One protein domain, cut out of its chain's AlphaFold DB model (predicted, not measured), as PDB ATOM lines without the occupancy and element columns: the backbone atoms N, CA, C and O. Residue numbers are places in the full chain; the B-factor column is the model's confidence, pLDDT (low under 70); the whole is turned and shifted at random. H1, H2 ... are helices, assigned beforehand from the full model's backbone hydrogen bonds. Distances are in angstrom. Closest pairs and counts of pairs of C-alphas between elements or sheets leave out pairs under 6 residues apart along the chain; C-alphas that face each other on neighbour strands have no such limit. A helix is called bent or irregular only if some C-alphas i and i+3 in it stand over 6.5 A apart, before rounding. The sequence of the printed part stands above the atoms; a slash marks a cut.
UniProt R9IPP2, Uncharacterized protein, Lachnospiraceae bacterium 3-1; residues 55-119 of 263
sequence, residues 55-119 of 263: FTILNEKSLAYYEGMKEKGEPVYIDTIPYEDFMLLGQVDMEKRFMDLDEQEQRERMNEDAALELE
ATOM      1  N   PHE A  55     -48.813  21.236  -5.208       78.50
ATOM      2  CA  PHE A  55     -47.457  20.976  -5.634       78.50
ATOM      3  C   PHE A  55     -47.348  21.084  -7.160       78.50
ATOM      4  O   PHE A  55     -48.245  20.691  -7.906       78.50
ATOM      5  N   THR A  56     -46.200  21.550  -7.645       83.00
ATOM      6  CA  THR A  56     -45.875  21.569  -9.078       83.00
ATOM      7  C   THR A  56     -44.657  20.697  -9.335       83.00
ATOM      8  O   THR A  56     -43.639  20.828  -8.659       83.00
ATOM      9  N   ILE A  57     -44.734  19.813 -10.333       85.75
ATOM     10  CA  ILE A  57     -43.575  19.018 -10.752       85.75
ATOM     11  C   ILE A  57     -42.585  19.944 -11.460       85.75
ATOM     12  O   ILE A  57     -42.909  20.566 -12.474       85.75
ATOM     13  N   LEU A  58     -41.372  20.026 -10.922       87.75
ATOM     14  CA  LEU A  58     -40.336  20.926 -11.413       87.75
ATOM     15  C   LEU A  58     -39.464  20.255 -12.480       87.75
ATOM     16  O   LEU A  58     -39.048  19.108 -12.341       87.75
ATOM     17  N   ASN A  59     -39.156  21.004 -13.540       89.00
ATOM     18  CA  ASN A  59     -38.081  20.676 -14.479       89.00
ATOM     19  C   ASN A  59     -36.746  21.252 -13.962       89.00
ATOM     20  O   ASN A  59     -36.755  22.184 -13.162       89.00
ATOM     21  N   GLU A  60     -35.602  20.790 -14.471       87.50
ATOM     22  CA  GLU A  60     -34.258  21.218 -14.037       87.50
ATOM     23  C   GLU A  60     -34.065  22.744 -14.085       87.50
ATOM     24  O   GLU A  60     -33.492  23.343 -13.181       87.50
ATOM     25  N   LYS A  61     -34.604  23.408 -15.117       87.94
ATOM     26  CA  LYS A  61     -34.556  24.877 -15.234       87.94
ATOM     27  C   LYS A  61     -35.435  25.587 -14.205       87.94
ATOM     28  O   LYS A  61     -35.092  26.677 -13.759       87.94
ATOM     29  N   SER A  62     -36.579  24.992 -13.867       87.69
ATOM     30  CA  SER A  62     -37.515  25.534 -12.879       87.69
ATOM     31  C   SER A  62     -36.994  25.329 -11.458       87.69
ATOM     32  O   SER A  62     -37.229  26.182 -10.614       87.69
ATOM     33  N   LEU A  63     -36.242  24.251 -11.210       89.81
ATOM     34  CA  LEU A  63     -35.582  23.991  -9.931       89.81
ATOM     35  C   LEU A  63     -34.679  25.166  -9.531       89.81
ATOM     36  O   LEU A  63     -34.883  25.753  -8.476       89.81
ATOM     37  N   ALA A  64     -33.780  25.590 -10.427       90.31
ATOM     38  CA  ALA A  64     -32.863  26.703 -10.174       90.31
ATOM     39  C   ALA A  64     -33.584  28.033  -9.865       90.31
ATOM     40  O   ALA A  64     -33.086  28.860  -9.104       90.31
ATOM     41  N   TYR A  65     -34.769  28.252 -10.449       89.44
ATOM     42  CA  TYR A  65     -35.587  29.431 -10.159       89.44
ATOM     43  C   TYR A  65     -36.133  29.406  -8.725       89.44
ATOM     44  O   TYR A  65     -36.017  30.402  -8.012       89.44
ATOM     45  N   TYR A  66     -36.692  28.271  -8.300       88.56
ATOM     46  CA  TYR A  66     -37.253  28.116  -6.959       88.56
ATOM     47  C   TYR A  66     -36.172  28.020  -5.876       88.56
ATOM     48  O   TYR A  66     -36.381  28.525  -4.779       88.56
ATOM     49  N   GLU A  67     -34.995  27.471  -6.180       89.50
ATOM     50  CA  GLU A  67     -33.830  27.523  -5.285       89.50
ATOM     51  C   GLU A  67     -33.422  28.973  -4.996       89.50
ATOM     52  O   GLU A  67     -33.313  29.369  -3.838       89.50
ATOM     53  N   GLY A  68     -33.321  29.809  -6.035       91.00
ATOM     54  CA  GLY A  68     -33.036  31.236  -5.862       91.00
ATOM     55  C   GLY A  68     -34.160  32.026  -5.178       91.00
ATOM     56  O   GLY A  68     -33.927  33.135  -4.703       91.00
ATOM     57  N   MET A  69     -35.383  31.496  -5.140       88.38
ATOM     58  CA  MET A  69     -36.529  32.073  -4.429       88.38
ATOM     59  C   MET A  69     -36.513  31.675  -2.945       88.38
ATOM     60  O   MET A  69     -36.705  32.521  -2.073       88.38
ATOM     61  N   LYS A  70     -36.146  30.421  -2.659       87.50
ATOM     62  CA  LYS A  70     -35.905  29.907  -1.308       87.50
ATOM     63  C   LYS A  70     -34.764  30.652  -0.609       87.50
ATOM     64  O   LYS A  70     -34.909  31.047   0.542       87.50
ATOM     65  N   GLU A  71     -33.661  30.924  -1.309       88.62
ATOM     66  CA  GLU A  71     -32.540  31.717  -0.770       88.62
ATOM     67  C   GLU A  71     -32.930  33.160  -0.410       88.62
ATOM     68  O   GLU A  71     -32.340  33.758   0.488       88.62
ATOM     69  N   LYS A  72     -33.943  33.726  -1.078       89.94
ATOM     70  CA  LYS A  72     -34.472  35.066  -0.769       89.94
ATOM     71  C   LYS A  72     -35.389  35.081   0.458       89.94
ATOM     72  O   LYS A  72     -35.824  36.159   0.855       89.94
ATOM     73  N   GLY A  73     -35.668  33.919   1.050       84.56
ATOM     74  CA  GLY A  73     -36.568  33.780   2.190       84.56
ATOM     75  C   GLY A  73     -38.049  33.808   1.812       84.56
ATOM     76  O   GLY A  73     -38.884  34.071   2.672       84.56
ATOM     77  N   GLU A  74     -38.392  33.565   0.543       82.81
ATOM     78  CA  GLU A  74     -39.786  33.317   0.172       82.81
ATOM     79  C   GLU A  74     -40.208  31.906   0.633       82.81
ATOM     80  O   GLU A  74     -39.378  30.990   0.608       82.81
ATOM     81  N   PRO A  75     -41.477  31.707   1.051       82.19
ATOM     82  CA  PRO A  75     -41.976  30.439   1.589       82.19
ATOM     83  C   PRO A  75     -42.164  29.408   0.467       82.19
ATOM     84  O   PRO A  75     -43.274  29.126   0.018       82.19
ATOM     85  N   VAL A  76     -41.048  28.880  -0.034       83.50
ATOM     86  CA  VAL A  76     -41.004  27.898  -1.116       83.50
ATOM     87  C   VAL A  76     -40.423  26.592  -0.595       83.50
ATOM     88  O   VAL A  76     -39.235  26.492  -0.274       83.50
ATOM     89  N   TYR A  77     -41.262  25.561  -0.589       82.44
ATOM     90  CA  TYR A  77     -40.894  24.206  -0.197       82.44
ATOM     91  C   TYR A  77     -40.509  23.379  -1.429       82.44
ATOM     92  O   TYR A  77     -41.299  23.214  -2.358       82.44
ATOM     93  N   ILE A  78     -39.285  22.847  -1.433       87.38
ATOM     94  CA  ILE A  78     -38.765  21.981  -2.498       87.38
ATOM     95  C   ILE A  78     -38.428  20.629  -1.870       87.38
ATOM     96  O   ILE A  78     -37.512  20.545  -1.054       87.38
ATOM     97  N   ASP A  79     -39.158  19.587  -2.262       83.50
ATOM     98  CA  ASP A  79     -38.903  18.199  -1.863       83.50
ATOM     99  C   ASP A  79     -38.457  17.373  -3.081       83.50
ATOM    100  O   ASP A  79     -38.909  17.594  -4.207       83.50
ATOM    101  N   THR A  80     -37.556  16.414  -2.863       85.94
ATOM    102  CA  THR A  80     -37.067  15.495  -3.897       85.94
ATOM    103  C   THR A  80     -37.633  14.108  -3.638       85.94
ATOM    104  O   THR A  80     -37.227  13.415  -2.708       85.94
ATOM    105  N   ILE A  81     -38.558  13.677  -4.494       82.00
ATOM    106  CA  ILE A  81     -39.202  12.366  -4.389       82.00
ATOM    107  C   ILE A  81     -38.727  11.493  -5.555       82.00
ATOM    108  O   ILE A  81     -38.795  11.927  -6.710       82.00
ATOM    109  N   PRO A  82     -38.245  10.261  -5.307       80.44
ATOM    110  CA  PRO A  82     -37.927   9.352  -6.396       80.44
ATOM    111  C   PRO A  82     -39.206   9.002  -7.165       80.44
ATOM    112  O   PRO A  82     -40.272   8.809  -6.583       80.44
ATOM    113  N   TYR A  83     -39.094   8.868  -8.486       71.88
ATOM    114  CA  TYR A  83     -40.245   8.617  -9.364       71.88
ATOM    115  C   TYR A  83     -41.084   7.395  -8.944       71.88
ATOM    116  O   TYR A  83     -42.301   7.383  -9.109       71.88
ATOM    117  N   GLU A  84     -40.441   6.372  -8.375       68.25
ATOM    118  CA  GLU A  84     -41.124   5.182  -7.866       68.25
ATOM    119  C   GLU A  84     -42.131   5.525  -6.762       68.25
ATOM    120  O   GLU A  84     -43.284   5.106  -6.862       68.25
ATOM    121  N   ASP A  85     -41.712   6.323  -5.776       70.50
ATOM    122  CA  ASP A  85     -42.531   6.745  -4.637       70.50
ATOM    123  C   ASP A  85     -43.609   7.741  -5.073       70.50
ATOM    124  O   ASP A  85     -44.750   7.648  -4.628       70.50
ATOM    125  N   PHE A  86     -43.284   8.636  -6.013       76.00
ATOM    126  CA  PHE A  86     -44.242   9.586  -6.583       76.00
ATOM    127  C   PHE A  86     -45.429   8.883  -7.261       76.00
ATOM    128  O   PHE A  86     -46.568   9.309  -7.118       76.00
ATOM    129  N   MET A  87     -45.186   7.775  -7.966       67.81
ATOM    130  CA  MET A  87     -46.249   6.987  -8.608       67.81
ATOM    131  C   MET A  87     -47.107   6.190  -7.610       67.81
ATOM    132  O   MET A  87     -48.191   5.719  -7.962       67.81
ATOM    133  N   LEU A  88     -46.601   5.978  -6.394       66.25
ATOM    134  CA  LEU A  88     -47.271   5.230  -5.329       66.25
ATOM    135  C   LEU A  88     -48.097   6.150  -4.421       66.25
ATOM    136  O   LEU A  88     -49.150   5.716  -3.944       66.25
ATOM    137  N   LEU A  89     -47.647   7.393  -4.219       67.69
ATOM    138  CA  LEU A  89     -48.397   8.439  -3.526       67.69
ATOM    139  C   LEU A  89     -49.557   8.935  -4.403       67.69
ATOM    140  O   LEU A  89     -49.376   9.315  -5.558       67.69
ATOM    141  N   GLY A  90     -50.771   8.944  -3.851       66.38
ATOM    142  CA  GLY A  90     -51.885   9.662  -4.465       66.38
ATOM    143  C   GLY A  90     -51.733  11.180  -4.311       66.38
ATOM    144  O   GLY A  90     -50.910  11.664  -3.537       66.38
ATOM    145  N   GLN A  91     -52.587  11.947  -4.993       61.97
ATOM    146  CA  GLN A  91     -52.638  13.413  -4.857       61.97
ATOM    147  C   GLN A  91     -52.889  13.856  -3.400       61.97
ATOM    148  O   GLN A  91     -52.248  14.784  -2.922       61.97
ATOM    149  N   VAL A  92     -53.734  13.117  -2.673       60.75
ATOM    150  CA  VAL A  92     -54.053  13.359  -1.252       60.75
ATOM    151  C   VAL A  92     -52.861  13.062  -0.330       60.75
ATOM    152  O   VAL A  92     -52.653  13.745   0.669       60.75
ATOM    153  N   ASP A  93     -52.047  12.058  -0.666       69.19
ATOM    154  CA  ASP A  93     -50.882  11.683   0.145       69.19
ATOM    155  C   ASP A  93     -49.734  12.696  -0.015       69.19
ATOM    156  O   ASP A  93     -48.968  12.922   0.919       69.19
ATOM    157  N   MET A  94     -49.631  13.322  -1.193       72.50
ATOM    158  CA  MET A  94     -48.688  14.413  -1.456       72.50
ATOM    159  C   MET A  94     -49.035  15.651  -0.630       72.50
ATOM    160  O   MET A  94     -48.161  16.194   0.036       72.50
ATOM    161  N   GLU A  95     -50.307  16.060  -0.619       68.50
ATOM    162  CA  GLU A  95     -50.778  17.194   0.190       68.50
ATOM    163  C   GLU A  95     -50.469  16.990   1.674       68.50
ATOM    164  O   GLU A  95     -49.900  17.874   2.312       68.50
ATOM    165  N   LYS A  96     -50.730  15.786   2.201       76.69
ATOM    166  CA  LYS A  96     -50.394  15.451   3.588       76.69
ATOM    167  C   LYS A  96     -48.897  15.606   3.884       76.69
ATOM    168  O   LYS A  96     -48.533  16.118   4.933       76.69
ATOM    169  N   ARG A  97     -48.023  15.215   2.953       76.12
ATOM    170  CA  ARG A  97     -46.567  15.334   3.124       76.12
ATOM    171  C   ARG A  97     -46.105  16.792   3.208       76.12
ATOM    172  O   ARG A  97     -45.191  17.087   3.970       76.12
ATOM    173  N   PHE A  98     -46.744  17.700   2.467       75.38
ATOM    174  CA  PHE A  98     -46.477  19.137   2.593       75.38
ATOM    175  C   PHE A  98     -47.021  19.716   3.902       75.38
ATOM    176  O   PHE A  98     -46.342  20.535   4.510       75.38
ATOM    177  N   MET A  99     -48.180  19.248   4.380       75.12
ATOM    178  CA  MET A  99     -48.691  19.626   5.706       75.12
ATOM    179  C   MET A  99     -47.744  19.184   6.829       75.12
ATOM    180  O   MET A  99     -47.431  19.979   7.708       75.12
ATOM    181  N   ASP A 100     -47.238  17.950   6.766       79.06
ATOM    182  CA  ASP A 100     -46.308  17.409   7.765       79.06
ATOM    183  C   ASP A 100     -44.954  18.159   7.758       79.06
ATOM    184  O   ASP A 100     -44.295  18.254   8.795       79.06
ATOM    185  N   LEU A 101     -44.514  18.664   6.596       76.12
ATOM    186  CA  LEU A 101     -43.305  19.490   6.462       76.12
ATOM    187  C   LEU A 101     -43.502  20.894   7.042       76.12
ATOM    188  O   LEU A 101     -42.631  21.375   7.762       76.12
ATOM    189  N   ASP A 102     -44.640  21.528   6.757       77.06
ATOM    190  CA  ASP A 102     -44.971  22.852   7.291       77.06
ATOM    191  C   ASP A 102     -45.130  22.810   8.820       77.06
ATOM    192  O   ASP A 102     -44.595  23.656   9.532       77.06
ATOM    193  N   GLU A 103     -45.774  21.761   9.348       79.69
ATOM    194  CA  GLU A 103     -45.880  21.530  10.792       79.69
ATOM    195  C   GLU A 103     -44.498  21.349  11.442       79.69
ATOM    196  O   GLU A 103     -44.242  21.886  12.523       79.69
ATOM    197  N   GLN A 104     -43.588  20.618  10.787       78.62
ATOM    198  CA  GLN A 104     -42.217  20.442  11.272       78.62
ATOM    199  C   GLN A 104     -41.445  21.760  11.305       78.62
ATOM    200  O   GLN A 104     -40.837  22.048  12.332       78.62
ATOM    201  N   GLU A 105     -41.511  22.584  10.257       76.50
ATOM    202  CA  GLU A 105     -40.822  23.880  10.252       76.50
ATOM    203  C   GLU A 105     -41.389  24.820  11.325       76.50
ATOM    204  O   GLU A 105     -40.634  25.447  12.067       76.50
ATOM    205  N   GLN A 106     -42.717  24.893  11.460       78.19
ATOM    206  CA  GLN A 106     -43.348  25.694  12.511       78.19
ATOM    207  C   GLN A 106     -42.906  25.231  13.900       78.19
ATOM    208  O   GLN A 106     -42.599  26.044  14.772       78.19
ATOM    209  N   ARG A 107     -42.831  23.914  14.106       81.56
ATOM    210  CA  ARG A 107     -42.363  23.332  15.361       81.56
ATOM    211  C   ARG A 107     -40.880  23.595  15.610       81.56
ATOM    212  O   ARG A 107     -40.515  23.850  16.754       81.56
ATOM    213  N   GLU A 108     -40.038  23.531  14.584       82.19
ATOM    214  CA  GLU A 108     -38.611  23.844  14.684       82.19
ATOM    215  C   GLU A 108     -38.395  25.316  15.024       82.19
ATOM    216  O   GLU A 108     -37.676  25.590  15.978       82.19
ATOM    217  N   ARG A 109     -39.106  26.246  14.371       79.88
ATOM    218  CA  ARG A 109     -39.081  27.678  14.720       79.88
ATOM    219  C   ARG A 109     -39.469  27.921  16.177       79.88
ATOM    220  O   ARG A 109     -38.758  28.612  16.896       79.88
ATOM    221  N   MET A 110     -40.549  27.292  16.640       74.50
ATOM    222  CA  MET A 110     -40.969  27.371  18.045       74.50
ATOM    223  C   MET A 110     -39.914  26.794  19.002       74.50
ATOM    224  O   MET A 110     -39.728  27.303  20.104       74.50
ATOM    225  N   ASN A 111     -39.237  25.715  18.602       82.12
ATOM    226  CA  ASN A 111     -38.187  25.090  19.399       82.12
ATOM    227  C   ASN A 111     -36.898  25.928  19.422       82.12
ATOM    228  O   ASN A 111     -36.236  25.978  20.454       82.12
ATOM    229  N   GLU A 112     -36.552  26.595  18.319       75.38
ATOM    230  CA  GLU A 112     -35.453  27.562  18.238       75.38
ATOM    231  C   GLU A 112     -35.723  28.790  19.111       75.38
ATOM    232  O   GLU A 112     -34.860  29.164  19.903       75.38
ATOM    233  N   ASP A 113     -36.928  29.364  19.045       73.50
ATOM    234  CA  ASP A 113     -37.328  30.495  19.891       73.50
ATOM    235  C   ASP A 113     -37.275  30.127  21.383       73.50
ATOM    236  O   ASP A 113     -36.730  30.875  22.197       73.50
ATOM    237  N   ALA A 114     -37.762  28.934  21.747       73.31
ATOM    238  CA  ALA A 114     -37.677  28.426  23.117       73.31
ATOM    239  C   ALA A 114     -36.227  28.157  23.562       73.31
ATOM    240  O   ALA A 114     -35.890  28.359  24.730       73.31
ATOM    241  N   ALA A 115     -35.355  27.707  22.653       74.50
ATOM    242  CA  ALA A 115     -33.937  27.506  22.943       74.50
ATOM    243  C   ALA A 115     -33.200  28.841  23.153       74.50
ATOM    244  O   ALA A 115     -32.422  28.954  24.100       74.50
ATOM    245  N   LEU A 116     -33.486  29.855  22.330       70.31
ATOM    246  CA  LEU A 116     -32.964  31.218  22.474       70.31
ATOM    247  C   LEU A 116     -33.411  31.869  23.790       70.31
ATOM    248  O   LEU A 116     -32.613  32.530  24.454       70.31
ATOM    249  N   GLU A 117     -34.668  31.665  24.195       71.88
ATOM    250  CA  GLU A 117     -35.173  32.121  25.496       71.88
ATOM    251  C   GLU A 117     -34.411  31.461  26.659       71.88
ATOM    252  O   GLU A 117     -34.047  32.131  27.630       71.88
ATOM    253  N   LEU A 118     -34.097  30.166  26.542       70.56
ATOM    254  CA  LEU A 118     -33.323  29.428  27.543       70.56
ATOM    255  C   LEU A 118     -31.864  29.906  27.635       70.56
ATOM    256  O   LEU A 118     -31.314  29.994  28.732       70.56
ATOM    257  N   GLU A 119     -31.242  30.220  26.496       64.81
ATOM    258  CA  GLU A 119     -29.884  30.772  26.428       64.81
ATOM    259  C   GLU A 119     -29.816  32.152  27.107       64.81
ATOM    260  O   GLU A 119     -28.941  32.394  27.939       64.81
TER     261      GLU A 119
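AT A GLANCE: This is residues 55 to 119 of the 263 residues of an uncharacterized protein of Lachnospiraceae bacterium 3-1 (UniProt R9IPP2). A long helix, H3, makes the length of a loose, open frame, and a shorter helix, H1, lies well away from it across a gap. From the far end of H1 the long link of residues 71 to 82 folds back through the gap to the four-residue helix H2, which sits near the first residues of H3, while the last part of H3, residues 103 to 119, sticks out as a free arm. The printed part has 65 residues, with three named helices in the order H1, H2, H3 and no named strand, and its class is all helix. It is loose, with a radius of gyration of the C-alphas of 15.0 A, and elongated, spanning 44 by 26 by 15 A.

IN THESE COORDINATES: The printed part begins at Phe 55, with its C-alpha at (-47.457, 20.976, -5.634). H1 is residues 60 to 70, 15.5 A from first to last C-alpha, beginning at C-alpha 60 at (-34.258, 21.218, -14.037). Residues 71 to 82 hold no named element. H2 is residues 83 to 86, Tyr 83 to Phe 86. H3 is residues 91 to 119, the longest helix with 29 residues and 42.4 A from first to last C-alpha; it begins at C-alpha 91 at (-52.638, 13.413, -4.857) and ends at C-alpha 119 at (-29.884, 30.772, 26.428). None of the helices is bent or irregular.

HOW THE PARTS SIT: No helix touches another. H1 and H2 are apart, and they are joined by a long link of 12 residues. H2 and H3 are only just apart, their closest C-alphas 8.3 A from each other, and the link between them, with 4 residues, is tight. H1 and H3 are apart. Residues 103 to 119, which belong to H3, stand free. In H3 every pair of O i and N i+4 is within hydrogen-bond range; in H1 5 of 7 such pairs are, and H2 is too short for such a pair, but its one pair of O i and N i+3 is within range.

THE WHOLE: The two C-alphas farthest apart are those of Met 87 and Glu 119, at 45.4 A, and the first and last printed C-alphas, of Phe 55 and Glu 119, are 37.9 A apart. Without the stretch that stands free, the body has 48 residues, spans 32 by 23 by 12 A and has a radius of gyration of 11.7 A. The printed part has no cut. The C-alphas of the long link, residues 71 to 82, lie 3 to 15 A from the mean of all C-alphas. The mean pLDDT of the printed part is 78.9, with means of 89 in H1, 72 in H2 and 74 in H3. The model's confidence is under 70 in 10 residues, namely residue 84, residues 87 to 93, residue 95 and residue 119.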